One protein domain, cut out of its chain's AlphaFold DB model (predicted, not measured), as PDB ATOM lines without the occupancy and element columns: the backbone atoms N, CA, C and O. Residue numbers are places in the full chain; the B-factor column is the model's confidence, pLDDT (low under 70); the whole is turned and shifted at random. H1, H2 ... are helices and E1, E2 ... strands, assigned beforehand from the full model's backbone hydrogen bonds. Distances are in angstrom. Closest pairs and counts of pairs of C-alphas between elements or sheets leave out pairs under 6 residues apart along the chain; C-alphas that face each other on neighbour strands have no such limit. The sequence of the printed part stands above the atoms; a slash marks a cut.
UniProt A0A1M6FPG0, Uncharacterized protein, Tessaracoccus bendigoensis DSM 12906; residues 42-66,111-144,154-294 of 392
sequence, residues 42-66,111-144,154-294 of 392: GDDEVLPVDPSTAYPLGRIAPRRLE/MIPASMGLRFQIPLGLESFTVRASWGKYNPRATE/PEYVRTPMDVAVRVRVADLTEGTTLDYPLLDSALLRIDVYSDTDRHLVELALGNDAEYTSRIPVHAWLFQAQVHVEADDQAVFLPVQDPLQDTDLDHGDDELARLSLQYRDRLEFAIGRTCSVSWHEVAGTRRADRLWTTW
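What this domain is: This is residues 42 to 66, 111 to 144 and 154 to 294 of the 392 residues of an uncharacterized protein of Tessaracoccus bendigoensis DSM 12906 (UniProt A0A1M6FPG0). Two five-stranded antiparallel sheets lie face to face as a sandwich, their strands running nearly along one another. H2 lies off one end of this sandwich, on neither sheet; toward the other end the long pair E3 and E4 runs out, and H1 only grazes its sheet there. The printed part has 200 residues, in the order H1 E1 E2 E3 E4 E5 E6 E7 E8 H2 E9 E10 E11, and is mostly strand; the sheets run E5 E6 E7 E2 E9 and E4 E3 E8 E11 E10. The whole is only just compact, close to loose, with a radius of gyration of the C-alphas of 19.5 A, and elongated, spanning 67 by 37 by 36 A.

Where its parts are: H1 is residues 51 to 54, with C-alpha 51 at (-25.776, -22.727, -6.666). E1, residues 111 to 113, runs on at 43 degrees into E2, residues 115 to 123, 26.1 A long. E3, residues 128 to 141, and E4, residues 155 to 168, measure 41.4 A and 41.7 A. E5 is residues 178 to 181, E6 186 to 194, 26.6 A, E7 198 to 207, 29.2 A, and E8 222 to 229, 22.3 A. H2 is residues 253 to 261, with C-alpha 253 at (21.285, -31.359, -20.740). E9 is residues 269 to 272, E10 275 to 281, and E11 286 to 293, bending by 64 degrees at residue 289 and ending at C-alpha 293 (-12.243, -29.389, -17.360).

How they stand to each other: The facing parts of the sandwich are 9.8 A apart centre to centre, with strands at 17 degrees; across it the closest C-alphas of E2 and E11, Leu 118 and Thr 292, are 6.9 A apart. Both sheets are twisted. E5, E6 and E7 form a meander, each strand the antiparallel neighbour of the one before, in two hairpins: N 180 and O 188 are 2.8 A apart, N 189 and O 204 2.8 A. E2 stands between E7, with N 205 and O 116 at 2.7 A, and edge strand E9, with N 119 and O 270 at 2.8 A. In the other sheet, E4 pairs with E3 at N 141 and O 155, 2.7 A, E3 with E8 at N 136 and O 222, 2.7 A, and E8 with E11 at N 228 and O 290, 2.8 A. E10 and E11 form a hairpin, with N 277 and O 291 at 2.8 A. E1 pairs with no named strand. In H2 every O i to N i+4 pair is within hydrogen-bond range; H1 is too short for one.

The domain as a whole: The C-alphas farthest apart, Glu 144 and Asp 253, are 69.6 A from each other. Residues 67 to 110 and 145 to 153 are not printed, with C-alpha gaps of 14.5 A and 9.5 A. The links E7 to E8 and E8 to H2 are long. Mean pLDDT of the printed part is 91.7; residues 64 to 66, 111, 144 and 248 to 251 are under 70.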
ATOM      1  N   GLY A  42     -28.846 -33.843 -12.254       89.00
ATOM      2  CA  GLY A  42     -28.956 -33.842 -13.712       89.00
ATOM      3  C   GLY A  42     -29.390 -32.499 -14.303       89.00
ATOM      4  O   GLY A  42     -29.277 -31.447 -13.677       89.00
ATOM      5  N   ASP A  43     -29.841 -32.524 -15.557       90.00
ATOM      6  CA  ASP A  43     -29.957 -31.295 -16.344       90.00
ATOM      7  C   ASP A  43     -31.064 -30.338 -15.888       90.00
ATOM      8  O   ASP A  43     -30.857 -29.122 -15.928       90.00
ATOM      9  N   ASP A  44     -32.175 -30.888 -15.399       88.88
ATOM     10  CA  ASP A  44     -33.360 -30.161 -14.924       88.88
ATOM     11  C   ASP A  44     -33.370 -29.990 -13.390       88.88
ATOM     12  O   ASP A  44     -34.433 -29.896 -12.768       88.88
ATOM     13  N   GLU A  45     -32.197 -30.009 -12.748       93.56
ATOM     14  CA  GLU A  45     -32.117 -29.989 -11.289       93.56
ATOM     15  C   GLU A  45     -32.721 -28.732 -10.651       93.56
ATOM     16  O   GLU A  45     -32.722 -27.625 -11.204       93.56
ATOM     17  N   VAL A  46     -33.200 -28.918  -9.423       94.75
ATOM     18  CA  VAL A  46     -33.710 -27.849  -8.574       94.75
ATOM     19  C   VAL A  46     -32.950 -27.879  -7.258       94.75
ATOM     20  O   VAL A  46     -33.004 -28.872  -6.531       94.75
ATOM     21  N   LEU A  47     -32.252 -26.791  -6.939       93.56
ATOM     22  CA  LEU A  47     -31.473 -26.683  -5.711       93.56
ATOM     23  C   LEU A  47     -32.225 -25.904  -4.626       93.56
ATOM     24  O   LEU A  47     -32.779 -24.839  -4.905       93.56
ATOM     25  N   PRO A  48     -32.205 -26.377  -3.367       90.88
ATOM     26  CA  PRO A  48     -32.796 -25.663  -2.233       90.88
ATOM     27  C   PRO A  48     -31.879 -24.561  -1.663       90.88
ATOM     28  O   PRO A  48     -32.251 -23.884  -0.702       90.88
ATOM     29  N   VAL A  49     -30.666 -24.420  -2.205       91.25
ATOM     30  CA  VAL A  49     -29.622 -23.478  -1.780       91.25
ATOM     31  C   VAL A  49     -29.032 -22.765  -2.993       91.25
ATOM     32  O   VAL A  49     -29.203 -23.227  -4.121       91.25
ATOM     33  N   ASP A  50     -28.341 -21.650  -2.754       91.12
ATOM     34  CA  ASP A  50     -27.662 -20.905  -3.813       91.12
ATOM     35  C   ASP A  50     -26.644 -21.811  -4.545       91.12
ATOM     36  O   ASP A  50     -25.797 -22.425  -3.883       91.12
ATOM     37  N   PRO A  51     -26.701 -21.912  -5.886       93.25
ATOM     38  CA  PRO A  51     -25.776 -22.727  -6.666       93.25
ATOM     39  C   PRO A  51     -24.309 -22.338  -6.472       93.25
ATOM     40  O   PRO A  51     -23.454 -23.208  -6.549       93.25
ATOM     41  N   SER A  52     -23.998 -21.075  -6.158       88.38
ATOM     42  CA  SER A  52     -22.634 -20.637  -5.823       88.38
ATOM     43  C   SER A  52     -22.108 -21.261  -4.529       88.38
ATOM     44  O   SER A  52     -20.902 -21.432  -4.368       88.38
ATOM     45  N   THR A  53     -23.002 -21.605  -3.597       89.69
ATOM     46  CA  THR A  53     -22.654 -22.341  -2.372       89.69
ATOM     47  C   THR A  53     -22.602 -23.847  -2.618       89.69
ATOM     48  O   THR A  53     -21.756 -24.520  -2.035       89.69
ATOM     49  N   ALA A  54     -23.493 -24.375  -3.463       92.44
ATOM     50  CA  ALA A  54     -23.516 -25.798  -3.799       92.44
ATOM     51  C   ALA A  54     -22.311 -26.208  -4.658       92.44
ATOM     52  O   ALA A  54     -21.670 -27.208  -4.365       92.44
ATOM     53  N   TYR A  55     -21.984 -25.421  -5.684       94.31
ATOM     54  CA  TYR A  55     -20.951 -25.720  -6.673       94.31
ATOM     55  C   TYR A  55     -19.856 -24.657  -6.642       94.31
ATOM     56  O   TYR A  55     -19.927 -23.651  -7.359       94.31
ATOM     57  N   PRO A  56     -18.819 -24.855  -5.812       90.44
ATOM     58  CA  PRO A  56     -17.707 -23.915  -5.739       90.44
ATOM     59  C   PRO A  56     -16.882 -23.854  -7.035       90.44
ATOM     60  O   PRO A  56     -16.205 -22.849  -7.266       90.44
ATOM     61  N   LEU A  57     -16.921 -24.897  -7.875       92.62
ATOM     62  CA  LEU A  57     -16.129 -25.007  -9.102       92.62
ATOM     63  C   LEU A  57     -16.958 -24.755 -10.365       92.62
ATOM     64  O   LEU A  57     -18.175 -24.907 -10.396       92.62
ATOM     65  N   GLY A  58     -16.265 -24.430 -11.456       92.12
ATOM     66  CA  GLY A  58     -16.857 -24.428 -12.791       92.12
ATOM     67  C   GLY A  58     -17.734 -23.250 -13.153       92.12
ATOM     68  O   GLY A  58     -18.518 -23.357 -14.094       92.12
ATOM     69  N   ARG A  59     -17.622 -22.143 -12.425       91.69
ATOM     70  CA  ARG A  59     -18.443 -20.953 -12.630       91.69
ATOM     71  C   ARG A  59     -17.644 -19.800 -13.225       91.69
ATOM     72  O   ARG A  59     -16.520 -19.544 -12.802       91.69
ATOM     73  N   ILE A  60     -18.256 -19.105 -14.181       92.31
ATOM     74  CA  ILE A  60     -17.729 -17.890 -14.807       92.31
ATOM     75  C   ILE A  60     -18.586 -16.702 -14.370       92.31
ATOM     76  O   ILE A  60     -19.813 -16.700 -14.558       92.31
ATOM     77  N   ALA A  61     -17.933 -15.697 -13.793       90.94
ATOM     78  CA  ALA A  61     -18.566 -14.466 -13.343       90.94
ATOM     79  C   ALA A  61     -18.850 -13.512 -14.516       90.94
ATOM     80  O   ALA A  61     -18.082 -13.474 -15.471       90.94
ATOM     81  N   PRO A  62     -19.912 -12.699 -14.457       87.25
ATOM     82  CA  PRO A  62     -20.030 -11.486 -15.268       87.25
ATOM     83  C   PRO A  62     -18.832 -10.543 -15.091       87.25
ATOM     84  O   PRO A  62     -18.249 -10.482 -14.005       87.25
ATOM     85  N   ARG A  63     -18.516  -9.741 -16.111       77.88
ATOM     86  CA  ARG A  63     -17.530  -8.658 -15.997       77.88
ATOM     87  C   ARG A  63     -18.019  -7.590 -15.014       77.88
ATOM     88  O   ARG A  63     -19.127  -7.054 -15.119       77.88
ATOM     89  N   ARG A  64     -17.184  -7.261 -14.027       62.34
ATOM     90  CA  ARG A  64     -17.476  -6.200 -13.061       62.34
ATOM     91  C   ARG A  64     -16.978  -4.865 -13.604       62.34
ATOM     92  O   ARG A  64     -15.794  -4.702 -13.868       62.34
ATOM     93  N   LEU A  65     -17.877  -3.892 -13.717       55.41
ATOM     94  CA  LEU A  65     -17.483  -2.509 -13.976       55.41
ATOM     95  C   LEU A  65     -17.085  -1.856 -12.646       55.41
ATOM     96  O   LEU A  65     -17.945  -1.508 -11.828       55.41
ATOM     97  N   GLU A  66     -15.784  -1.701 -12.410       46.81
ATOM     98  CA  GLU A  66     -15.257  -0.866 -11.326       46.81
ATOM     99  C   GLU A  66     -15.766   0.581 -11.498       46.81
ATOM    100  O   GLU A  66     -15.643   1.192 -12.562       46.81
ATOM    101  N   MET A 111     -11.207 -14.855  -6.009       65.19
ATOM    102  CA  MET A 111     -11.222 -14.177  -7.301       65.19
ATOM    103  C   MET A 111     -11.771 -15.163  -8.335       65.19
ATOM    104  O   MET A 111     -11.107 -16.145  -8.668       65.19
ATOM    105  N   ILE A 112     -13.009 -14.952  -8.782       74.94
ATOM    106  CA  ILE A 112     -13.670 -15.829  -9.754       74.94
ATOM    107  C   ILE A 112     -13.534 -15.203 -11.148       74.94
ATOM    108  O   ILE A 112     -13.881 -14.031 -11.315       74.94
ATOM    109  N   PRO A 113     -13.035 -15.952 -12.144       83.31
ATOM    110  CA  PRO A 113     -12.743 -15.423 -13.471       83.31
ATOM    111  C   PRO A 113     -14.009 -15.098 -14.275       83.31
ATOM    112  O   PRO A 113     -15.030 -15.783 -14.145       83.31
ATOM    113  N   ALA A 114     -13.915 -14.107 -15.168       86.00
ATOM    114  CA  ALA A 114     -14.951 -13.814 -16.165       86.00
ATOM    115  C   ALA A 114     -14.760 -14.528 -17.515       86.00
ATOM    116  O   ALA A 114     -15.609 -14.399 -18.404       86.00
ATOM    117  N   SER A 115     -13.693 -15.319 -17.670       91.88
ATOM    118  CA  SER A 115     -13.459 -16.154 -18.849       91.88
ATOM    119  C   SER A 115     -12.721 -17.460 -18.524       91.88
ATOM    120  O   SER A 115     -12.033 -17.591 -17.509       91.88
ATOM    121  N   MET A 116     -12.890 -18.464 -19.380       95.12
ATOM    122  CA  MET A 116     -12.140 -19.724 -19.355       95.12
ATOM    123  C   MET A 116     -11.910 -20.217 -20.776       95.12
ATOM    124  O   MET A 116     -12.692 -19.907 -21.671       95.12
ATOM    125  N   GLY A 117     -10.854 -20.986 -21.008       96.31
ATOM    126  CA  GLY A 117     -10.501 -21.313 -22.376       96.31
ATOM    127  C   GLY A 117      -9.427 -22.363 -22.535       96.31
ATOM    128  O   GLY A 117      -8.969 -22.989 -21.576       96.31
ATOM    129  N   LEU A 118      -9.008 -22.531 -23.781       97.88
ATOM    130  CA  LEU A 118      -7.874 -23.360 -24.143       97.88
ATOM    131  C   LEU A 118      -7.136 -22.788 -25.350       97.88
ATOM    132  O   LEU A 118      -7.703 -22.099 -26.195       97.88
ATOM    133  N   ARG A 119      -5.862 -23.137 -25.444       98.19
ATOM    134  CA  ARG A 119      -4.994 -22.879 -26.582       98.19
ATOM    135  C   ARG A 119      -4.587 -24.204 -27.202       98.19
ATOM    136  O   ARG A 119      -4.152 -25.093 -26.475       98.19
ATOM    137  N   PHE A 120      -4.687 -24.337 -28.516       98.31
ATOM    138  CA  PHE A 120      -4.357 -25.569 -29.235       98.31
ATOM    139  C   PHE A 120      -3.761 -25.276 -30.611       98.31
ATOM    140  O   PHE A 120      -3.781 -24.136 -31.070       98.31
ATOM    141  N   GLN A 121      -3.208 -26.300 -31.263       98.06
ATOM    142  CA  GLN A 121      -2.551 -26.160 -32.565       98.06
ATOM    143  C   GLN A 121      -3.260 -26.981 -33.647       98.06
ATOM    144  O   GLN A 121      -3.680 -28.111 -33.399       98.06
ATOM    145  N   ILE A 122      -3.380 -26.424 -34.853       98.00
ATOM    146  CA  ILE A 122      -3.988 -27.061 -36.035       98.00
ATOM    147  C   ILE A 122      -3.093 -26.877 -37.273       98.00
ATOM    148  O   ILE A 122      -2.345 -25.902 -37.348       98.00
ATOM    149  N   PRO A 123      -3.148 -27.771 -38.277       97.00
ATOM    150  CA  PRO A 123      -2.377 -27.616 -39.508       97.00
ATOM    151  C   PRO A 123      -2.895 -26.454 -40.367       97.00
ATOM    152  O   PRO A 123      -4.099 -26.208 -40.419       97.00
ATOM    153  N   LEU A 124      -2.002 -25.829 -41.147       95.69
ATOM    154  CA  LEU A 124      -2.337 -24.720 -42.065       95.69
ATOM    155  C   LEU A 124      -3.426 -25.062 -43.100       95.69
ATOM    156  O   LEU A 124      -4.086 -24.183 -43.643       95.69
ATOM    157  N   GLY A 125      -3.590 -26.349 -43.418       94.88
ATOM    158  CA  GLY A 125      -4.571 -26.831 -44.393       94.88
ATOM    159  C   GLY A 125      -5.958 -27.129 -43.823       94.88
ATOM    160  O   GLY A 125      -6.803 -27.620 -44.570       94.88
ATOM    161  N   LEU A 126      -6.200 -26.916 -42.523       97.44
ATOM    162  CA  LEU A 126      -7.508 -27.183 -41.929       97.44
ATOM    163  C   LEU A 126      -8.530 -26.141 -42.404       97.44
ATOM    164  O   LEU A 126      -8.337 -24.945 -42.223       97.44
ATOM    165  N   GLU A 127      -9.647 -26.587 -42.979       97.12
ATOM    166  CA  GLU A 127     -10.677 -25.662 -43.476       97.12
ATOM    167  C   GLU A 127     -11.511 -25.055 -42.340       97.12
ATOM    168  O   GLU A 127     -11.856 -23.870 -42.356       97.12
ATOM    169  N   SER A 128     -11.885 -25.878 -41.360       97.88
ATOM    170  CA  SER A 128     -12.761 -25.476 -40.261       97.88
ATOM    171  C   SER A 128     -12.739 -26.476 -39.107       97.88
ATOM    172  O   SER A 128     -12.405 -27.643 -39.296       97.88
ATOM    173  N   PHE A 129     -13.128 -26.007 -37.925       98.31
ATOM    174  CA  PHE A 129     -13.352 -26.815 -36.727       98.31
ATOM    175  C   PHE A 129     -14.642 -26.362 -36.037       98.31
ATOM    176  O   PHE A 129     -15.170 -25.281 -36.302       98.31
ATOM    177  N   THR A 130     -15.189 -27.211 -35.179       98.56
ATOM    178  CA  THR A 130     -16.418 -26.963 -34.429       98.56
ATOM    179  C   THR A 130     -16.076 -26.751 -32.965       98.56
ATOM    180  O   THR A 130     -15.394 -27.571 -32.354       98.56
ATOM    181  N   VAL A 131     -16.580 -25.658 -32.403       98.44
ATOM    182  CA  VAL A 131     -16.528 -25.367 -30.972       98.44
ATOM    183  C   VAL A 131     -17.923 -25.557 -30.401       98.44
ATOM    184  O   VAL A 131     -18.870 -24.938 -30.875       98.44
ATOM    185  N   ARG A 132     -18.058 -26.378 -29.369       98.31
ATOM    186  CA  ARG A 132     -19.278 -26.519 -28.578       98.31
ATOM    187  C   ARG A 132     -19.026 -25.942 -27.195       98.31
ATOM    188  O   ARG A 132     -18.171 -26.440 -26.472       98.31
ATOM    189  N   ALA A 133     -19.759 -24.897 -26.842       98.06
ATOM    190  CA  ALA A 133     -19.744 -24.310 -25.511       98.06
ATOM    191  C   ALA A 133     -21.030 -24.696 -24.777       98.06
ATOM    192  O   ALA A 133     -22.123 -24.569 -25.333       98.06
ATOM    193  N   SER A 134     -20.906 -25.144 -23.532       97.25
ATOM    194  CA  SER A 134     -22.035 -25.542 -22.692       97.25
ATOM    195  C   SER A 134     -21.903 -25.001 -21.276       97.25
ATOM    196  O   SER A 134     -20.797 -24.899 -20.751       97.25
ATOM    197  N   TRP A 135     -23.024 -24.651 -20.652       97.19
ATOM    198  CA  TRP A 135     -23.089 -24.165 -19.271       97.19
ATOM    199  C   TRP A 135     -24.509 -24.320 -18.712       97.19
ATOM    200  O   TRP A 135     -25.468 -24.523 -19.451       97.19
ATOM    201  N   GLY A 136     -24.669 -24.212 -17.398       96.25
ATOM    202  CA  GLY A 136     -25.951 -24.135 -16.707       96.25
ATOM    203  C   GLY A 136     -26.280 -22.702 -16.290       96.25
ATOM    204  O   GLY A 136     -25.408 -21.953 -15.842       96.25
ATOM    205  N   LYS A 137     -27.557 -22.329 -16.395       95.50
ATOM    206  CA  LYS A 137     -28.114 -21.129 -15.755       95.50
ATOM    207  C   LYS A 137     -29.092 -21.521 -14.665       95.50
ATOM    208  O   LYS A 137     -29.921 -22.394 -14.888       95.50
ATOM    209  N   TYR A 138     -29.043 -20.836 -13.527       95.75
ATOM    210  CA  TYR A 138     -29.985 -21.061 -12.433       95.75
ATOM    211  C   TYR A 138     -30.854 -19.837 -12.213       95.75
ATOM    212  O   TYR A 138     -30.359 -18.736 -11.977       95.75
ATOM    213  N   ASN A 139     -32.166 -20.045 -12.252       94.50
ATOM    214  CA  ASN A 139     -33.141 -18.997 -12.003       94.50
ATOM    215  C   ASN A 139     -33.828 -19.231 -10.651       94.50
ATOM    216  O   ASN A 139     -34.334 -20.333 -10.418       94.50
ATOM    217  N   PRO A 140     -33.876 -18.222  -9.761       92.62
ATOM    218  CA  PRO A 140     -34.603 -18.344  -8.508       92.62
ATOM    219  C   PRO A 140     -36.112 -18.418  -8.779       92.62
ATOM    220  O   PRO A 140     -36.682 -17.590  -9.491       92.62
ATOM    221  N   ARG A 141     -36.767 -19.397  -8.164       91.44
ATOM    222  CA  ARG A 141     -38.209 -19.620  -8.159       91.44
ATOM    223  C   ARG A 141     -38.701 -19.539  -6.719       91.44
ATOM    224  O   ARG A 141     -38.194 -20.230  -5.836       91.44
ATOM    225  N   ALA A 142     -39.695 -18.688  -6.475       84.19
ATOM    226  CA  ALA A 142     -40.344 -18.623  -5.171       84.19
ATOM    227  C   ALA A 142     -41.030 -19.963  -4.867       84.19
ATOM    228  O   ALA A 142     -41.716 -20.524  -5.723       84.19
ATOM    229  N   THR A 143     -40.841 -20.476  -3.656       75.06
ATOM    230  CA  THR A 143     -41.526 -21.678  -3.188       75.06
ATOM    231  C   THR A 143     -42.913 -21.310  -2.668       75.06
ATOM    232  O   THR A 143     -43.054 -20.591  -1.679       75.06
ATOM    233  N   GLU A 144     -43.960 -21.818  -3.319       61.72
ATOM    234  CA  GLU A 144     -45.322 -21.762  -2.783       61.72
ATOM    235  C   GLU A 144     -45.452 -22.827  -1.681       61.72
ATOM    236  O   GLU A 144     -45.702 -23.999  -1.954       61.72
ATOM    237  N   PRO A 154     -35.861 -19.297  -1.765       86.31
ATOM    238  CA  PRO A 154     -36.064 -19.599  -3.172       86.31
ATOM    239  C   PRO A 154     -35.446 -20.957  -3.504       86.31
ATOM    240  O   PRO A 154     -34.406 -21.329  -2.964       86.31
ATOM    241  N   GLU A 155     -36.095 -21.678  -4.407       93.25
ATOM    242  CA  GLU A 155     -35.488 -22.804  -5.111       93.25
ATOM    243  C   GLU A 155     -34.793 -22.285  -6.364       93.25
ATOM    244  O   GLU A 155     -35.272 -21.346  -6.996       93.25
ATOM    245  N   TYR A 156     -33.692 -22.900  -6.765       95.12
ATOM    246  CA  TYR A 156     -32.947 -22.510  -7.955       95.12
ATOM    247  C   TYR A 156     -33.127 -23.567  -9.032       95.12
ATOM    248  O   TYR A 156     -32.683 -24.698  -8.866       95.12
ATOM    249  N   VAL A 157     -33.797 -23.202 -10.123       96.19
ATOM    250  CA  VAL A 157     -34.106 -24.115 -11.229       96.19
ATOM    251  C   VAL A 157     -33.038 -23.977 -12.304       96.19
ATOM    252  O   VAL A 157     -32.825 -22.869 -12.812       96.19
ATOM    253  N   ARG A 158     -32.382 -25.088 -12.647       96.06
ATOM    254  CA  ARG A 158     -31.365 -25.136 -13.696       96.06
ATOM    255  C   ARG A 158     -31.992 -25.106 -15.090       96.06
ATOM    256  O   ARG A 158     -33.080 -25.621 -15.328       96.06
ATOM    257  N   THR A 159     -31.288 -24.502 -16.038       96.38
ATOM    258  CA  THR A 159     -31.534 -24.638 -17.474       96.38
ATOM    259  C   THR A 159     -30.190 -24.872 -18.173       96.38
ATOM    260  O   THR A 159     -29.325 -23.991 -18.093       96.38
ATOM    261  N   PRO A 160     -29.977 -26.035 -18.819       96.50
ATOM    262  CA  PRO A 160     -28.766 -26.298 -19.590       96.50
ATOM    263  C   PRO A 160     -28.740 -25.456 -20.867       96.50
ATOM    264  O   PRO A 160     -29.754 -25.302 -21.547       96.50
ATOM    265  N   MET A 161     -27.557 -24.966 -21.213       96.25
ATOM    266  CA  MET A 161     -27.248 -24.311 -22.477       96.25
ATOM    267  C   MET A 161     -26.161 -25.113 -23.190       96.25
ATOM    268  O   MET A 161     -25.175 -25.509 -22.569       96.25
ATOM    269  N   ASP A 162     -26.338 -25.334 -24.489       96.94
ATOM    270  CA  ASP A 162     -25.368 -25.976 -25.381       96.94
ATOM    271  C   ASP A 162     -25.447 -25.275 -26.740       96.94
ATOM    272  O   ASP A 162     -26.514 -25.202 -27.359       96.94
ATOM    273  N   VAL A 163     -24.328 -24.696 -27.170       98.12
ATOM    274  CA  VAL A 163     -24.227 -23.944 -28.418       98.12
ATOM    275  C   VAL A 163     -23.010 -24.422 -29.189       98.12
ATOM    276  O   VAL A 163     -21.884 -24.359 -28.697       98.12
ATOM    277  N   ALA A 164     -23.231 -24.855 -30.430       97.69
ATOM    278  CA  ALA A 164     -22.172 -25.232 -31.353       97.69
ATOM    279  C   ALA A 164     -21.949 -24.140 -32.409       97.69
ATOM    280  O   ALA A 164     -22.880 -23.721 -33.098       97.69
ATOM    281  N   VAL A 165     -20.697 -23.721 -32.565       97.81
ATOM    282  CA  VAL A 165     -20.232 -22.757 -33.561       97.81
ATOM    283  C   VAL A 165     -19.243 -23.455 -34.485       97.81
ATOM    284  O   VAL A 165     -18.229 -23.996 -34.046       97.81
ATOM    285  N   ARG A 166     -19.530 -23.437 -35.789       97.75
ATOM    286  CA  ARG A 166     -18.582 -23.882 -36.813       97.75
ATOM    287  C   ARG A 166     -17.700 -22.705 -37.213       97.75
ATOM    288  O   ARG A 166     -18.195 -21.725 -37.763       97.75
ATOM    289  N   VAL A 167     -16.402 -22.827 -36.974       97.94
ATOM    290  CA  VAL A 167     -15.400 -21.794 -37.241       97.94
ATOM    291  C   VAL A 167     -14.648 -22.168 -38.508       97.94
ATOM    292  O   VAL A 167     -14.039 -23.234 -38.577       97.94
ATOM    293  N   ARG A 168     -14.688 -21.308 -39.529       97.62
ATOM    294  CA  ARG A 168     -13.818 -21.460 -40.702       97.62
ATOM    295  C   ARG A 168     -12.491 -20.785 -40.415       97.62
ATOM    296  O   ARG A 168     -12.471 -19.610 -40.072       97.62
ATOM    297  N   VAL A 169     -11.394 -21.510 -40.610       96.50
ATOM    298  CA  VAL A 169     -10.045 -20.997 -40.325       96.50
ATOM    299  C   VAL A 169      -9.744 -19.767 -41.184       96.50
ATOM    300  O   VAL A 169      -9.176 -18.799 -40.700       96.50
ATOM    301  N   ALA A 170     -10.232 -19.752 -42.429       95.56
ATOM    302  CA  ALA A 170     -10.087 -18.621 -43.347       95.56
ATOM    303  C   ALA A 170     -10.818 -17.331 -42.915       95.56
ATOM    304  O   ALA A 170     -10.556 -16.283 -43.499       95.56
ATOM    305  N   ASP A 171     -11.740 -17.401 -41.947       95.88
ATOM    306  CA  ASP A 171     -12.428 -16.220 -41.405       95.88
ATOM    307  C   ASP A 171     -11.645 -15.578 -40.240       95.88
ATOM    308  O   ASP A 171     -11.947 -14.451 -39.849       95.88
ATOM    309  N   LEU A 172     -10.636 -16.270 -39.696       94.94
ATOM    310  CA  LEU A 172      -9.786 -15.767 -38.618       94.94
ATOM    311  C   LEU A 172      -8.663 -14.892 -39.191       94.94
ATOM    312  O   LEU A 172      -8.081 -15.204 -40.229       94.94
ATOM    313  N   THR A 173      -8.354 -13.789 -38.510       92.81
ATOM    314  CA  THR A 173      -7.284 -12.861 -38.902       92.81
ATOM    315  C   THR A 173      -6.261 -12.768 -37.780       92.81
ATOM    316  O   THR A 173      -6.627 -12.533 -36.632       92.81
ATOM    317  N   GLU A 174      -4.979 -12.935 -38.106       91.75
ATOM    318  CA  GLU A 174      -3.908 -12.871 -37.110       91.75
ATOM    319  C   GLU A 174      -3.895 -11.551 -36.337       91.75
ATOM    320  O   GLU A 174      -4.042 -10.468 -36.912       91.75
ATOM    321  N   GLY A 175      -3.699 -11.654 -35.020       83.94
ATOM    322  CA  GLY A 175      -3.652 -10.504 -34.113       83.94
ATOM    323  C   GLY A 175      -4.987  -9.772 -33.942       83.94
ATOM    324  O   GLY A 175      -4.996  -8.666 -33.407       83.94
ATOM    325  N   THR A 176      -6.098 -10.342 -34.421       91.62
ATOM    326  CA  THR A 176      -7.446  -9.798 -34.233       91.62
ATOM    327  C   THR A 176      -8.347 -10.838 -33.585       91.62
ATOM    328  O   THR A 176      -8.640 -11.869 -34.193       91.62
ATOM    329  N   THR A 177      -8.867 -10.503 -32.407       94.81
ATOM    330  CA  THR A 177      -9.858 -11.327 -31.717       94.81
ATOM    331  C   THR A 177     -11.188 -11.270 -32.437       94.81
ATOM    332  O   THR A 177     -11.744 -10.192 -32.670       94.81
ATOM    333  N   LEU A 178     -11.700 -12.443 -32.803       96.00
ATOM    334  CA  LEU A 178     -13.020 -12.585 -33.389       96.00
ATOM    335  C   LEU A 178     -14.020 -13.055 -32.333       96.00
ATOM    336  O   LEU A 178     -13.881 -14.133 -31.753       96.00
ATOM    337  N   ASP A 179     -15.058 -12.247 -32.147       96.00
ATOM    338  CA  ASP A 179     -16.136 -12.512 -31.206       96.00
ATOM    339  C   ASP A 179     -17.292 -13.261 -31.883       96.00
ATOM    340  O   ASP A 179     -17.859 -12.819 -32.886       96.00
ATOM    341  N   TYR A 180     -17.690 -14.377 -31.280       96.19
ATOM    342  CA  TYR A 180     -18.864 -15.164 -31.629       96.19
ATOM    343  C   TYR A 180     -19.883 -15.074 -30.487       96.19
ATOM    344  O   TYR A 180     -19.743 -15.767 -29.473       96.19
ATOM    345  N   PRO A 181     -20.929 -14.238 -30.626       96.12
ATOM    346  CA  PRO A 181     -22.031 -14.217 -29.677       96.12
ATOM    347  C   PRO A 181     -22.707 -15.582 -29.605       96.12
ATOM    348  O   PRO A 181     -23.084 -16.148 -30.635       96.12
ATOM    349  N   LEU A 182     -22.855 -16.105 -28.388       95.12
ATOM    350  CA  LEU A 182     -23.565 -17.352 -28.135       95.12
ATOM    351  C   LEU A 182     -25.002 -17.039 -27.693       95.12
ATOM    352  O   LEU A 182     -25.775 -16.450 -28.448       95.12
ATOM    353  N   LEU A 183     -25.373 -17.435 -26.475       92.31
ATOM    354  CA  LEU A 183     -26.667 -17.136 -25.869       92.31
ATOM    355  C   LEU A 183     -26.491 -16.164 -24.702       92.31
ATOM    356  O   LEU A 183     -25.564 -16.286 -23.899       92.31
ATOM    357  N   ASP A 184     -27.436 -15.235 -24.587       87.38
ATOM    358  CA  ASP A 184     -27.454 -14.172 -23.585       87.38
ATOM    359  C   ASP A 184     -26.160 -13.336 -23.591       87.38
ATOM    360  O   ASP A 184     -25.884 -12.643 -24.565       87.38
ATOM    361  N   SER A 185     -25.389 -13.378 -22.504       88.38
ATOM    362  CA  SER A 185     -24.128 -12.658 -22.319       88.38
ATOM    363  C   SER A 185     -22.883 -13.514 -22.555       88.38
ATOM    364  O   SER A 185     -21.767 -13.032 -22.366       88.38
ATOM    365  N   ALA A 186     -23.053 -14.789 -22.925       94.75
ATOM    366  CA  ALA A 186     -21.932 -15.669 -23.210       94.75
ATOM    367  C   ALA A 186     -21.341 -15.341 -24.588       94.75
ATOM    368  O   ALA A 186     -22.057 -15.271 -25.594       94.75
ATOM    369  N   LEU A 187     -20.023 -15.174 -24.630       95.56
ATOM    370  CA  LEU A 187     -19.278 -14.828 -25.831       95.56
ATOM    371  C   LEU A 187     -18.121 -15.806 -26.011       95.56
ATOM    372  O   LEU A 187     -17.390 -16.088 -25.064       95.56
ATOM    373  N   LEU A 188     -17.945 -16.311 -27.227       97.12
ATOM    374  CA  LEU A 188     -16.781 -17.104 -27.597       97.12
ATOM    375  C   LEU A 188     -15.798 -16.213 -28.357       97.12
ATOM    376  O   LEU A 188     -16.126 -15.712 -29.428       97.12
ATOM    377  N   ARG A 189     -14.601 -16.031 -27.812       97.19
ATOM    378  CA  ARG A 189     -13.506 -15.274 -28.421       97.19
ATOM    379  C   ARG A 189     -12.497 -16.224 -29.020       97.19
ATOM    380  O   ARG A 189     -12.127 -17.205 -28.372       97.19
ATOM    381  N   ILE A 190     -12.081 -15.942 -30.247       97.44
ATOM    382  CA  ILE A 190     -11.102 -16.755 -30.958       97.44
ATOM    383  C   ILE A 190     -10.024 -15.852 -31.537       97.44
ATOM    384  O   ILE A 190     -10.310 -14.974 -32.350       97.44
ATOM    385  N   ASP A 191      -8.790 -16.137 -31.150       95.94
ATOM    386  CA  ASP A 191      -7.578 -15.558 -31.703       95.94
ATOM    387  C   ASP A 191      -6.797 -16.625 -32.462       95.94
ATOM    388  O   ASP A 191      -6.778 -17.804 -32.092       95.94
ATOM    389  N   VAL A 192      -6.124 -16.206 -33.530       96.25
ATOM    390  CA  VAL A 192      -5.208 -17.067 -34.274       96.25
ATOM    391  C   VAL A 192      -3.851 -16.396 -34.411       96.25
ATOM    392  O   VAL A 192      -3.742 -15.198 -34.671       96.25
ATOM    393  N   TYR A 193      -2.808 -17.196 -34.261       94.69
ATOM    394  CA  TYR A 193      -1.437 -16.844 -34.587       94.69
ATOM    395  C   TYR A 193      -0.866 -17.949 -35.468       94.69
ATOM    396  O   TYR A 193      -1.007 -19.123 -35.135       94.69
ATOM    397  N   SER A 194      -0.236 -17.614 -36.590       92.31
ATOM    398  CA  SER A 194       0.400 -18.630 -37.430       92.31
ATOM    399  C   SER A 194       1.886 -18.720 -37.140       92.31
ATOM    400  O   SER A 194       2.585 -17.713 -37.054       92.31
ATOM    401  N   ASP A 195       2.359 -19.953 -37.046       88.12
ATOM    402  CA  ASP A 195       3.767 -20.306 -37.129       88.12
ATOM    403  C   ASP A 195       4.049 -20.888 -38.532       88.12
ATOM    404  O   ASP A 195       3.176 -20.947 -39.402       88.12
ATOM    405  N   THR A 196       5.283 -21.313 -38.776       85.56
ATOM    406  CA  THR A 196       5.792 -21.740 -40.084       85.56
ATOM    407  C   THR A 196       4.989 -22.893 -40.706       85.56
ATOM    408  O   THR A 196       4.852 -22.950 -41.929       85.56
ATOM    409  N   ASP A 197       4.445 -23.807 -39.897       91.38
ATOM    410  CA  ASP A 197       3.781 -25.039 -40.347       91.38
ATOM    411  C   ASP A 197       2.393 -25.298 -39.722       91.38
ATOM    412  O   ASP A 197       1.741 -26.301 -40.041       91.38
ATOM    413  N   ARG A 198       1.902 -24.389 -38.872       95.44
ATOM    414  CA  ARG A 198       0.676 -24.569 -38.077       95.44
ATOM    415  C   ARG A 198       0.040 -23.248 -37.661       95.44
ATOM    416  O   ARG A 198       0.697 -22.212 -37.621       95.44
ATOM    417  N   HIS A 199      -1.234 -23.308 -37.293       96.50
ATOM    418  CA  HIS A 199      -1.921 -22.235 -36.586       96.50
ATOM    419  C   HIS A 199      -2.042 -22.584 -35.105       96.50
ATOM    420  O   HIS A 199      -2.498 -23.671 -34.745       96.50
ATOM    421  N   LEU A 200      -1.678 -21.632 -34.258       96.88
ATOM    422  CA  LEU A 200      -1.988 -21.589 -32.842       96.88
ATOM    423  C   LEU A 200      -3.328 -20.870 -32.675       96.88
ATOM    424  O   LEU A 200      -3.461 -19.706 -33.043       96.88
ATOM    425  N   VAL A 201      -4.318 -21.571 -32.136       97.50
ATOM    426  CA  VAL A 201      -5.653 -21.035 -31.873       97.50
ATOM    427  C   VAL A 201      -5.808 -20.848 -30.375       97.50
ATOM    428  O   VAL A 201      -5.605 -21.788 -29.603       97.50
ATOM    429  N   GLU A 202      -6.173 -19.643 -29.966       97.56
ATOM    430  CA  GLU A 202      -6.552 -19.320 -28.600       97.56
ATOM    431  C   GLU A 202      -8.056 -19.082 -28.540       97.56
ATOM    432  O   GLU A 202      -8.624 -18.354 -29.348       97.56
ATOM    433  N   LEU A 203      -8.707 -19.771 -27.610       97.31
ATOM    434  CA  LEU A 203     -10.151 -19.805 -27.491       97.31
ATOM    435  C   LEU A 203     -10.532 -19.494 -26.053       97.31
ATOM    436  O   LEU A 203     -10.095 -20.201 -25.144       97.31
ATOM    437  N   ALA A 204     -11.400 -18.504 -25.859       96.75
ATOM    438  CA  ALA A 204     -11.954 -18.159 -24.558       96.75
ATOM    439  C   ALA A 204     -13.485 -18.064 -24.602       96.75
ATOM    440  O   ALA A 204     -14.062 -17.356 -25.422       96.75
ATOM    441  N   LEU A 205     -14.154 -18.765 -23.692       97.12
ATOM    442  CA  LEU A 205     -15.550 -18.553 -23.337       97.12
ATOM    443  C   LEU A 205     -15.607 -17.506 -22.222       97.12
ATOM    444  O   LEU A 205     -15.131 -17.752 -21.115       97.12
ATOM    445  N   GLY A 206     -16.188 -16.347 -22.518       94.75
ATOM    446  CA  GLY A 206     -16.362 -15.238 -21.585       94.75
ATOM    447  C   GLY A 206     -17.824 -14.967 -21.239       94.75
ATOM    448  O   GLY A 206     -18.739 -15.365 -21.966       94.75
ATOM    449  N   ASN A 207     -18.035 -14.256 -20.133       94.19
ATOM    450  CA  ASN A 207     -19.336 -13.731 -19.729       94.19
ATOM    451  C   ASN A 207     -19.311 -12.198 -19.690       94.19
ATOM    452  O   ASN A 207     -18.891 -11.584 -18.710       94.19
ATOM    453  N   ASP A 208     -19.817 -11.582 -20.753       89.19
ATOM    454  CA  ASP A 208     -19.790 -10.130 -20.959       89.19
ATOM    455  C   ASP A 208     -20.964  -9.397 -20.301       89.19
ATOM    456  O   ASP A 208     -21.219  -8.228 -20.585       89.19
ATOM    457  N   ALA A 209     -21.715 -10.057 -19.419       86.88
ATOM    458  CA  ALA A 209     -22.716  -9.344 -18.645       86.88
ATOM    459  C   ALA A 209     -22.024  -8.337 -17.721       86.88
ATOM    460  O   ALA A 209     -21.025  -8.656 -17.082       86.88
ATOM    461  N   GLU A 210     -22.584  -7.136 -17.619       85.44
ATOM    462  CA  GLU A 210     -22.032  -6.064 -16.797       85.44
ATOM    463  C   GLU A 210     -22.951  -5.782 -15.613       85.44
ATOM    464  O   GLU A 210     -24.147  -5.513 -15.772       85.44
ATOM    465  N   TYR A 211     -22.383  -5.806 -14.410       79.75
ATOM    466  CA  TYR A 211     -23.100  -5.461 -13.187       79.75
ATOM    467  C   TYR A 211     -22.285  -4.495 -12.333       79.75
ATOM    468  O   TYR A 211     -21.078  -4.635 -12.152       79.75
ATOM    469  N   THR A 212     -22.986  -3.513 -11.771       72.94
ATOM    470  CA  THR A 212     -22.431  -2.489 -10.873       72.94
ATOM    471  C   THR A 212     -22.745  -2.744  -9.397       72.94
ATOM    472  O   THR A 212     -22.288  -2.008  -8.526       72.94
ATOM    473  N   SER A 213     -23.552  -3.766  -9.105       75.75
ATOM    474  CA  SER A 213     -23.990  -4.152  -7.758       75.75
ATOM    475  C   SER A 213     -23.918  -5.676  -7.588       75.75
ATOM    476  O   SER A 213     -23.279  -6.343  -8.401       75.75
ATOM    477  N   ARG A 214     -24.526  -6.241  -6.529       81.44
ATOM    478  CA  ARG A 214     -24.507  -7.696  -6.279       81.44
ATOM    479  C   ARG A 214     -24.982  -8.444  -7.527       81.44
ATOM    480  O   ARG A 214     -26.099  -8.230  -7.994       81.44
ATOM    481  N   ILE A 215     -24.123  -9.321  -8.038       85.88
ATOM    482  CA  ILE A 215     -24.387 -10.097  -9.245       85.88
ATOM    483  C   ILE A 215     -25.488 -11.123  -8.939       85.88
ATOM    484  O   ILE A 215     -25.327 -11.922  -8.012       85.88
ATOM    485  N   PRO A 216     -26.610 -11.128  -9.674       89.31
ATOM    486  CA  PRO A 216     -27.663 -12.108  -9.456       89.31
ATOM    487  C   PRO A 216     -27.250 -13.491  -9.981       89.31
ATOM    488  O   PRO A 216     -26.558 -13.597 -10.989       89.31
ATOM    489  N   VAL A 217     -27.737 -14.564  -9.348       90.81
ATOM    490  CA  VAL A 217     -27.378 -15.962  -9.678       90.81
ATOM    491  C   VAL A 217     -27.563 -16.304 -11.166       90.81
ATOM    492  O   VAL A 217     -26.700 -16.937 -11.763       90.81
ATOM    493  N   HIS A 218     -28.638 -15.830 -11.803       91.44
ATOM    494  CA  HIS A 218     -28.932 -16.117 -13.216       91.44
ATOM    495  C   HIS A 218     -27.949 -15.484 -14.217       91.44
ATOM    496  O   HIS A 218     -28.000 -15.797 -15.409       91.44
ATOM    497  N   ALA A 219     -27.094 -14.566 -13.756       92.44
ATOM    498  CA  ALA A 219     -26.068 -13.940 -14.579       92.44
ATOM    499  C   ALA A 219     -24.786 -14.779 -14.681       92.44
ATOM    500  O   ALA A 219     -23.986 -14.542 -15.580       92.44
ATOM    501  N   TRP A 220     -24.584 -15.746 -13.787       93.69
ATOM    502  CA  TRP A 220     -23.419 -16.627 -13.795       93.69
ATOM    503  C   TRP A 220     -23.561 -17.735 -14.842       93.69
ATOM    504  O   TRP A 220     -24.668 -18.203 -15.123       93.69
ATOM    505  N   LEU A 221     -22.429 -18.187 -15.382       95.69
ATOM    506  CA  LEU A 221     -22.364 -19.407 -16.190       95.69
ATOM    507  C   LEU A 221     -21.805 -20.520 -15.305       95.69
ATOM    508  O   LEU A 221     -20.621 -20.500 -14.987       95.69
ATOM    509  N   PHE A 222     -22.642 -21.462 -14.876       95.75
ATOM    510  CA  PHE A 222     -22.218 -22.597 -14.049       95.75
ATOM    511  C   PHE A 222     -21.817 -23.788 -14.914       95.75
ATOM    512  O   PHE A 222     -22.311 -23.936 -16.027       95.75
ATOM    513  N   GLN A 223     -20.953 -24.662 -14.397       95.44
ATOM    514  CA  GLN A 223     -20.451 -25.849 -15.104       95.44
ATOM    515  C   GLN A 223     -19.981 -25.547 -16.535       95.44
ATOM    516  O   GLN A 223     -20.225 -26.330 -17.454       95.44
ATOM    517  N   ALA A 224     -19.363 -24.384 -16.740       95.75
ATOM    518  CA  ALA A 224     -18.982 -23.947 -18.071       95.75
ATOM    519  C   ALA A 224     -17.952 -24.914 -18.671       95.75
ATOM    520  O   ALA A 224     -16.999 -25.312 -17.998       95.75
ATOM    521  N   GLN A 225     -18.136 -25.289 -19.930       96.88
ATOM    522  CA  GLN A 225     -17.251 -26.191 -20.650       96.88
ATOM    523  C   GLN A 225     -17.172 -25.793 -22.122       96.88
ATOM    524  O   GLN A 225     -18.165 -25.401 -22.732       96.88
ATOM    525  N   VAL A 226     -15.982 -25.941 -22.693       98.19
ATOM    526  CA  VAL A 226     -15.728 -25.874 -24.127       98.19
ATOM    527  C   VAL A 226     -15.237 -27.237 -24.602       98.19
ATOM    528  O   VAL A 226     -14.345 -27.827 -23.993       98.19
ATOM    529  N   HIS A 227     -15.792 -27.708 -25.713       98.38
ATOM    530  CA  HIS A 227     -15.338 -28.867 -26.473       98.38
ATOM    531  C   HIS A 227     -15.002 -28.439 -27.906       98.38
ATOM    532  O   HIS A 227     -15.736 -27.658 -28.510       98.38
ATOM    533  N   VAL A 228     -13.905 -28.950 -28.459       98.62
ATOM    534  CA  VAL A 228     -13.423 -28.620 -29.804       98.62
ATOM    535  C   VAL A 228     -13.161 -29.905 -30.580       98.62
ATOM    536  O   VAL A 228     -12.488 -30.811 -30.091       98.62
ATOM    537  N   GLU A 229     -13.686 -29.977 -31.799       98.06
ATOM    538  CA  GLU A 229     -13.535 -31.120 -32.705       98.06
ATOM    539  C   GLU A 229     -13.480 -30.660 -34.166       98.06
ATOM    540  O   GLU A 229     -13.939 -29.569 -34.503       98.06
ATOM    541  N   ALA A 230     -12.949 -31.491 -35.059       96.69
ATOM    542  CA  ALA A 230     -12.922 -31.210 -36.493       96.69
ATOM    543  C   ALA A 230     -13.452 -32.411 -37.283       96.69
ATOM    544  O   ALA A 230     -12.698 -33.100 -37.960       96.69
ATOM    545  N   ASP A 231     -14.755 -32.677 -37.160       92.44
ATOM    546  CA  ASP A 231     -15.440 -33.777 -37.859       92.44
ATOM    547  C   ASP A 231     -14.758 -35.144 -37.625       92.44
ATOM    548  O   ASP A 231     -14.500 -35.895 -38.567       92.44
ATOM    549  N   ASP A 232     -14.408 -35.425 -36.362       89.31
ATOM    550  CA  ASP A 232     -13.680 -36.624 -35.907       89.31
ATOM    551  C   ASP A 232     -12.293 -36.834 -36.555       89.31
ATOM    552  O   ASP A 232     -11.716 -37.924 -36.506       89.31
ATOM    553  N   GLN A 233     -11.722 -35.800 -37.179       95.00
ATOM    554  CA  GLN A 233     -10.385 -35.869 -37.758       95.00
ATOM    555  C   GLN A 233      -9.304 -35.609 -36.703       95.00
ATOM    556  O   GLN A 233      -9.367 -34.646 -35.941       95.00
ATOM    557  N   ALA A 234      -8.240 -36.418 -36.730       97.19
ATOM    558  CA  ALA A 234      -7.043 -36.221 -35.916       97.19
ATOM    559  C   ALA A 234      -6.191 -35.056 -36.460       97.19
ATOM    560  O   ALA A 234      -5.205 -35.258 -37.181       97.19
ATOM    561  N   VAL A 235      -6.613 -33.823 -36.180       97.56
ATOM    562  CA  VAL A 235      -5.992 -32.591 -36.702       97.56
ATOM    563  C   VAL A 235      -5.330 -31.749 -35.623       97.56
ATOM    564  O   VAL A 235      -4.559 -30.860 -35.968       97.56
ATOM    565  N   PHE A 236      -5.587 -32.020 -34.344       98.38
ATOM    566  CA  PHE A 236      -4.960 -31.263 -33.269       98.38
ATOM    567  C   PHE A 236      -3.513 -31.719 -33.101       98.38
ATOM    568  O   PHE A 236      -3.233 -32.899 -32.865       98.38
ATOM    569  N   LEU A 237      -2.604 -30.769 -33.291       98.00
ATOM    570  CA  LEU A 237      -1.164 -30.957 -33.205       98.00
ATOM    571  C   LEU A 237      -0.712 -30.781 -31.751       98.00
ATOM    572  O   LEU A 237      -1.325 -30.005 -31.009       98.00
ATOM    573  N   PRO A 238       0.339 -31.490 -31.320       97.12
ATOM    574  CA  PRO A 238       0.875 -31.307 -29.982       97.12
ATOM    575  C   PRO A 238       1.445 -29.894 -29.821       97.12
ATOM    576  O   PRO A 238       1.902 -29.299 -30.789       97.12
ATOM    577  N   VAL A 239       1.426 -29.356 -28.600       94.12
ATOM    578  CA  VAL A 239       2.087 -28.103 -28.197       94.12
ATOM    579  C   VAL A 239       3.570 -28.152 -28.563       94.12
ATOM    580  O   VAL A 239       4.122 -27.175 -29.061       94.12
ATOM    581  N   GLN A 240       4.175 -29.313 -28.328       91.31
ATOM    582  CA  GLN A 240       5.550 -29.634 -28.657       91.31
ATOM    583  C   GLN A 240       5.646 -31.130 -28.964       91.31
ATOM    584  O   GLN A 240       5.143 -31.955 -28.199       91.31
ATOM    585  N   ASP A 241       6.315 -31.485 -30.055       93.50
ATOM    586  CA  ASP A 241       6.661 -32.860 -30.402       93.50
ATOM    587  C   ASP A 241       8.186 -33.017 -30.456       93.50
ATOM    588  O   ASP A 241       8.794 -32.717 -31.482       93.50
ATOM    589  N   PRO A 242       8.832 -33.574 -29.414       91.38
ATOM    590  CA  PRO A 242      10.282 -33.777 -29.412       91.38
ATOM    591  C   PRO A 242      10.821 -34.602 -30.589       91.38
ATOM    592  O   PRO A 242      12.003 -34.500 -30.910       91.38
ATOM    593  N   LEU A 243       9.995 -35.435 -31.234       91.88
ATOM    594  CA  LEU A 243      10.405 -36.226 -32.394       91.88
ATOM    595  C   LEU A 243      10.313 -35.460 -33.721       91.88
ATOM    596  O   LEU A 243      10.947 -35.888 -34.687       91.88
ATOM    597  N   GLN A 244       9.523 -34.387 -33.791       89.69
ATOM    598  CA  GLN A 244       9.300 -33.612 -35.021       89.69
ATOM    599  C   GLN A 244       9.903 -32.203 -34.947       89.69
ATOM    600  O   GLN A 244      10.447 -31.732 -35.942       89.69
ATOM    601  N   ASP A 245       9.872 -31.566 -33.777       87.12
ATOM    602  CA  ASP A 245      10.392 -30.220 -33.547       87.12
ATOM    603  C   ASP A 245      11.911 -30.270 -33.316       87.12
ATOM    604  O   ASP A 245      12.394 -30.554 -32.220       87.12
ATOM    605  N   THR A 246      12.684 -30.016 -34.376       80.25
ATOM    606  CA  THR A 246      14.158 -30.100 -34.356       80.25
ATOM    607  C   THR A 246      14.856 -28.820 -33.910       80.25
ATOM    608  O   THR A 246      16.036 -28.858 -33.572       80.25
ATOM    609  N   ASP A 247      14.149 -27.689 -33.914       71.94
ATOM    610  CA  ASP A 247      14.728 -26.360 -33.658       71.94
ATOM    611  C   ASP A 247      14.789 -26.006 -32.162       71.94
ATOM    612  O   ASP A 247      15.140 -24.889 -31.778       71.94
ATOM    613  N   LEU A 248      14.449 -26.965 -31.303       66.69
ATOM    614  CA  LEU A 248      14.469 -26.810 -29.859       66.69
ATOM    615  C   LEU A 248      15.907 -26.923 -29.344       66.69
ATOM    616  O   LEU A 248      16.400 -28.015 -29.060       66.69
ATOM    617  N   ASP A 249      16.573 -25.783 -29.190       66.44
ATOM    618  CA  ASP A 249      17.776 -25.722 -28.366       66.44
ATOM    619  C   ASP A 249      17.361 -25.806 -26.895       66.44
ATOM    620  O   ASP A 249      16.843 -24.851 -26.314       66.44
ATOM    621  N   HIS A 250      17.552 -26.978 -26.289       64.75
ATOM    622  CA  HIS A 250      17.263 -27.162 -24.873       64.75
ATOM    623  C   HIS A 250      18.191 -26.323 -23.982       64.75
ATOM    624  O   HIS A 250      17.818 -26.067 -22.840       64.75
ATOM    625  N   GLY A 251      19.376 -25.909 -24.463       67.62
ATOM    626  CA  GLY A 251      20.379 -25.134 -23.715       67.62
ATOM    627  C   GLY A 251      20.899 -25.786 -22.419       67.62
ATOM    628  O   GLY A 251      21.811 -25.255 -21.786       67.62
ATOM    629  N   ASP A 252      20.313 -26.919 -22.031       81.12
ATOM    630  CA  ASP A 252      20.435 -27.615 -20.758       81.12
ATOM    631  C   ASP A 252      20.248 -29.126 -20.990       81.12
ATOM    632  O   ASP A 252      19.207 -29.587 -21.478       81.12
ATOM    633  N   ASP A 253      21.263 -29.902 -20.614       83.06
ATOM    634  CA  ASP A 253      21.285 -31.359 -20.740       83.06
ATOM    635  C   ASP A 253      20.166 -32.036 -19.929       83.06
ATOM    636  O   ASP A 253      19.661 -33.089 -20.328       83.06
ATOM    637  N   GLU A 254      19.744 -31.457 -18.799       86.62
ATOM    638  CA  GLU A 254      18.651 -32.000 -17.987       86.62
ATOM    639  C   GLU A 254      17.313 -31.881 -18.723       86.62
ATOM    640  O   GLU A 254      16.561 -32.860 -18.802       86.62
ATOM    641  N   LEU A 255      17.039 -30.722 -19.329       85.12
ATOM    642  CA  LEU A 255      15.838 -30.513 -20.141       85.12
ATOM    643  C   LEU A 255      15.831 -31.419 -21.375       85.12
ATOM    644  O   LEU A 255      14.799 -32.016 -21.685       85.12
ATOM    645  N   ALA A 256      16.981 -31.602 -22.029       84.12
ATOM    646  CA  ALA A 256      17.114 -32.537 -23.145       84.12
ATOM    647  C   ALA A 256      16.844 -33.995 -22.721       84.12
ATOM    648  O   ALA A 256      16.147 -34.734 -23.422       84.12
ATOM    649  N   ARG A 257      17.326 -34.417 -21.542       89.25
ATOM    650  CA  ARG A 257      17.036 -35.752 -20.983       89.25
ATOM    651  C   ARG A 257      15.560 -35.936 -20.647       89.25
ATOM    652  O   ARG A 257      15.012 -37.002 -20.932       89.25
ATOM    653  N   LEU A 258      14.910 -34.926 -20.071       90.38
ATOM    654  CA  LEU A 258      13.471 -34.959 -19.795       90.38
ATOM    655  C   LEU A 258      12.664 -35.038 -21.096       90.38
ATOM    656  O   LEU A 258      11.781 -35.886 -21.209       90.38
ATOM    657  N   SER A 259      13.020 -34.229 -22.097       89.00
ATOM    658  CA  SER A 259      12.422 -34.252 -23.437       89.00
ATOM    659  C   SER A 259      12.528 -35.641 -24.077       89.00
ATOM    660  O   SER A 259      11.531 -36.199 -24.532       89.00
ATOM    661  N   LEU A 260      13.701 -36.282 -23.998       91.81
ATOM    662  CA  LEU A 260      13.895 -37.656 -24.462       91.81
ATOM    663  C   LEU A 260      13.046 -38.672 -23.678       91.81
ATOM    664  O   LEU A 260      12.457 -39.577 -24.281       91.81
ATOM    665  N   GLN A 261      13.005 -38.562 -22.346       92.06
ATOM    666  CA  GLN A 261      12.273 -39.483 -21.470       92.06
ATOM    667  C   GLN A 261      10.759 -39.413 -21.711       92.06
ATOM    668  O   GLN A 261      10.095 -40.450 -21.709       92.06
ATOM    669  N   TYR A 262      10.231 -38.211 -21.936       91.25
ATOM    670  CA  TYR A 262       8.804 -37.942 -22.107       91.25
ATOM    671  C   TYR A 262       8.398 -37.677 -23.561       91.25
ATOM    672  O   TYR A 262       7.278 -37.244 -23.804       91.25
ATOM    673  N   ARG A 263       9.246 -38.010 -24.541       93.25
ATOM    674  CA  ARG A 263       9.007 -37.769 -25.979       93.25
ATOM    675  C   ARG A 263       7.678 -38.299 -26.524       93.25
ATOM    676  O   ARG A 263       7.201 -37.809 -27.538       93.25
ATOM    677  N   ASP A 264       7.102 -39.318 -25.888       92.31
ATOM    678  CA  ASP A 264       5.832 -39.945 -26.282       92.31
ATOM    679  C   ASP A 264       4.646 -39.497 -25.408       92.31
ATOM    680  O   ASP A 264       3.549 -40.034 -25.518       92.31
ATOM    681  N   ARG A 265       4.853 -38.525 -24.514       92.31
ATOM    682  CA  ARG A 265       3.815 -37.900 -23.689       92.31
ATOM    683  C   ARG A 265       3.536 -36.517 -24.255       92.31
ATOM    684  O   ARG A 265       4.140 -35.535 -23.844       92.31
ATOM    685  N   LEU A 266       2.647 -36.486 -25.239       95.38
ATOM    686  CA  LEU A 266       2.304 -35.277 -25.968       95.38
ATOM    687  C   LEU A 266       1.140 -34.539 -25.310       95.38
ATOM    688  O   LEU A 266       0.142 -35.142 -24.911       95.38
ATOM    689  N   GLU A 267       1.272 -33.221 -25.239       95.81
ATOM    690  CA  GLU A 267       0.219 -32.310 -24.803       95.81
ATOM    691  C   GLU A 267      -0.399 -31.659 -26.037       95.81
ATOM    692  O   GLU A 267       0.339 -31.148 -26.867       95.81
ATOM    693  N   PHE A 268      -1.727 -31.668 -26.186       97.75
ATOM    694  CA  PHE A 268      -2.396 -31.150 -27.398       97.75
ATOM    695  C   PHE A 268      -3.098 -29.807 -27.196       97.75
ATOM    696  O   PHE A 268      -3.500 -29.155 -28.159       97.75
ATOM    697  N   ALA A 269      -3.242 -29.383 -25.944       97.81
ATOM    698  CA  ALA A 269      -3.816 -28.099 -25.596       97.81
ATOM    699  C   ALA A 269      -3.253 -27.601 -24.265       97.81
ATOM    700  O   ALA A 269      -2.820 -28.389 -23.427       97.81
ATOM    701  N   ILE A 270      -3.325 -26.290 -24.051       97.00
ATOM    702  CA  ILE A 270      -3.034 -25.639 -22.772       97.00
ATOM    703  C   ILE A 270      -4.290 -24.917 -22.312       97.00
ATOM    704  O   ILE A 270      -4.886 -24.167 -23.079       97.00
ATOM    705  N   GLY A 271      -4.694 -25.129 -21.066       95.38
ATOM    706  CA  GLY A 271      -5.841 -24.436 -20.494       95.38
ATOM    707  C   GLY A 271      -5.555 -22.980 -20.144       95.38
ATOM    708  O   GLY A 271      -4.444 -22.626 -19.753       95.38
ATOM    709  N   ARG A 272      -6.582 -22.140 -20.267       92.31
ATOM    710  CA  ARG A 272      -6.621 -20.777 -19.729       92.31
ATOM    711  C   ARG A 272      -7.651 -20.763 -18.610       92.31
ATOM    712  O   ARG A 272      -8.806 -21.124 -18.845       92.31
ATOM    713  N   THR A 273      -7.220 -20.424 -17.393       91.62
ATOM    714  CA  THR A 273      -8.043 -20.381 -16.163       91.62
ATOM    715  C   THR A 273      -8.576 -21.736 -15.664       91.62
ATOM    716  O   THR A 273      -8.768 -21.934 -14.466       91.62
ATOM    717  N   CYS A 274      -8.781 -22.694 -16.560       92.88
ATOM    718  CA  CYS A 274      -9.204 -24.060 -16.283       92.88
ATOM    719  C   CYS A 274      -8.181 -25.060 -16.842       92.88
ATOM    720  O   CYS A 274      -7.243 -24.685 -17.544       92.88
ATOM    721  N   SER A 275      -8.341 -26.341 -16.512       96.06
ATOM    722  CA  SER A 275      -7.534 -27.411 -17.106       96.06
ATOM    723  C   SER A 275      -8.127 -27.867 -18.437       96.06
ATOM    724  O   SER A 275      -9.262 -27.541 -18.776       96.06
ATOM    725  N   VAL A 276      -7.369 -28.660 -19.187       97.25
ATOM    726  CA  VAL A 276      -7.808 -29.233 -20.464       97.25
ATOM    727  C   VAL A 276      -7.500 -30.718 -20.515       97.25
ATOM    728  O   VAL A 276      -6.636 -31.213 -19.794       97.25
ATOM    729  N   SER A 277      -8.223 -31.428 -21.367       97.25
ATOM    730  CA  SER A 277      -7.970 -32.820 -21.702       97.25
ATOM    731  C   SER A 277      -8.316 -33.062 -23.170       97.25
ATOM    732  O   SER A 277      -8.855 -32.186 -23.854       97.25
ATOM    733  N   TRP A 278      -7.923 -34.219 -23.683       97.44
ATOM    734  CA  TRP A 278      -7.975 -34.534 -25.102       97.44
ATOM    735  C   TRP A 278      -8.075 -36.033 -25.336       97.44
ATOM    736  O   TRP A 278      -7.723 -36.853 -24.486       97.44
ATOM    737  N   HIS A 279      -8.525 -36.390 -26.535       96.81
ATOM    738  CA  HIS A 279      -8.488 -37.759 -27.023       96.81
ATOM    739  C   HIS A 279      -7.359 -37.902 -28.048       96.81
ATOM    740  O   HIS A 279      -7.456 -37.423 -29.178       96.81
ATOM    741  N   GLU A 280      -6.266 -38.541 -27.624       95.88
ATOM    742  CA  GLU A 280      -5.130 -38.868 -28.487       95.88
ATOM    743  C   GLU A 280      -5.466 -40.059 -29.395       95.88
ATOM    744  O   GLU A 280      -5.919 -41.111 -28.940       95.88
ATOM    745  N   VAL A 281      -5.181 -39.923 -30.689       96.88
ATOM    746  CA  VAL A 281      -5.358 -40.989 -31.671       96.88
ATOM    747  C   VAL A 281      -4.068 -41.798 -31.785       96.88
ATOM    748  O   VAL A 281      -3.051 -41.343 -32.324       96.88
ATOM    749  N   ALA A 282      -4.126 -43.036 -31.292       93.69
ATOM    750  CA  ALA A 282      -2.984 -43.939 -31.200       93.69
ATOM    751  C   ALA A 282      -2.202 -44.057 -32.522       93.69
ATOM    752  O   ALA A 282      -2.764 -44.292 -33.592       93.69
ATOM    753  N   GLY A 283      -0.876 -43.915 -32.436       92.88
ATOM    754  CA  GLY A 283       0.039 -44.042 -33.575       92.88
ATOM    755  C   GLY A 283       0.077 -42.840 -34.523       92.88
ATOM    756  O   GLY A 283       0.898 -42.833 -35.436       92.88
ATOM    757  N   THR A 284      -0.763 -41.821 -34.314       94.88
ATOM    758  CA  THR A 284      -0.775 -40.613 -35.159       94.88
ATOM    759  C   THR A 284      -0.021 -39.437 -34.551       94.88
ATOM    760  O   THR A 284       0.331 -38.523 -35.291       94.88
ATOM    761  N   ARG A 285       0.238 -39.466 -33.229       95.69
ATOM    762  CA  ARG A 285       0.791 -38.335 -32.459       95.69
ATOM    763  C   ARG A 285      -0.066 -37.068 -32.597       95.69
ATOM    764  O   ARG A 285       0.450 -35.957 -32.651       95.69
ATOM    765  N   ARG A 286      -1.384 -37.252 -32.715       97.44
ATOM    766  CA  ARG A 286      -2.402 -36.207 -32.887       97.44
ATOM    767  C   ARG A 286      -3.607 -36.499 -32.012       97.44
ATOM    768  O   ARG A 286      -3.851 -37.657 -31.673       97.44
ATOM    769  N   ALA A 287      -4.387 -35.469 -31.710       98.12
ATOM    770  CA  ALA A 287      -5.688 -35.609 -31.069       98.12
ATOM    771  C   ALA A 287      -6.834 -35.318 -32.052       98.12
ATOM    772  O   ALA A 287      -6.663 -34.559 -33.011       98.12
ATOM    773  N   ASP A 288      -7.996 -35.937 -31.821       98.06
ATOM    774  CA  ASP A 288      -9.227 -35.696 -32.600       98.06
ATOM    775  C   ASP A 288     -10.232 -34.778 -31.897       98.06
ATOM    776  O   ASP A 288     -11.086 -34.180 -32.555       98.06
ATOM    777  N   ARG A 289     -10.114 -34.640 -30.572       97.81
ATOM    778  CA  ARG A 289     -11.007 -33.860 -29.712       97.81
ATOM    779  C   ARG A 289     -10.247 -33.269 -28.536       97.81
ATOM    780  O   ARG A 289      -9.372 -33.927 -27.969       97.81
ATOM    781  N   LEU A 290     -10.636 -32.059 -28.152       98.38
ATOM    782  CA  LEU A 290     -10.108 -31.308 -27.012       98.38
ATOM    783  C   LEU A 290     -11.272 -30.798 -26.161       98.38
ATOM    784  O   LEU A 290     -12.312 -30.429 -26.703       98.38
ATOM    785  N   TRP A 291     -11.108 -30.719 -24.845       98.19
ATOM    786  CA  TRP A 291     -12.109 -30.102 -23.976       98.19
ATOM    787  C   TRP A 291     -11.507 -29.497 -22.716       98.19
ATOM    788  O   TRP A 291     -10.494 -29.960 -22.195       98.19
ATOM    789  N   THR A 292     -12.165 -28.471 -22.188       98.00
ATOM    790  CA  THR A 292     -11.848 -27.905 -20.873       98.00
ATOM    791  C   THR A 292     -12.412 -28.777 -19.752       98.00
ATOM    792  O   THR A 292     -13.473 -29.395 -19.898       98.00
ATOM    793  N   THR A 293     -11.758 -28.772 -18.596       95.94
ATOM    794  CA  THR A 293     -12.243 -29.389 -17.360       95.94
ATOM    795  C   THR A 293     -11.828 -28.570 -16.137       95.94
ATOM    796  O   THR A 293     -10.716 -28.053 -16.048       95.94
ATOM    797  N   TRP A 294     -12.727 -28.480 -15.160       94.94
ATOM    798  CA  TRP A 294     -12.454 -27.885 -13.845       94.94
ATOM    799  C   TRP A 294     -11.921 -28.902 -12.834       94.94
ATOM    800  O   TRP A 294     -11.448 -28.532 -11.765       94.94
TER     801      TRP A 294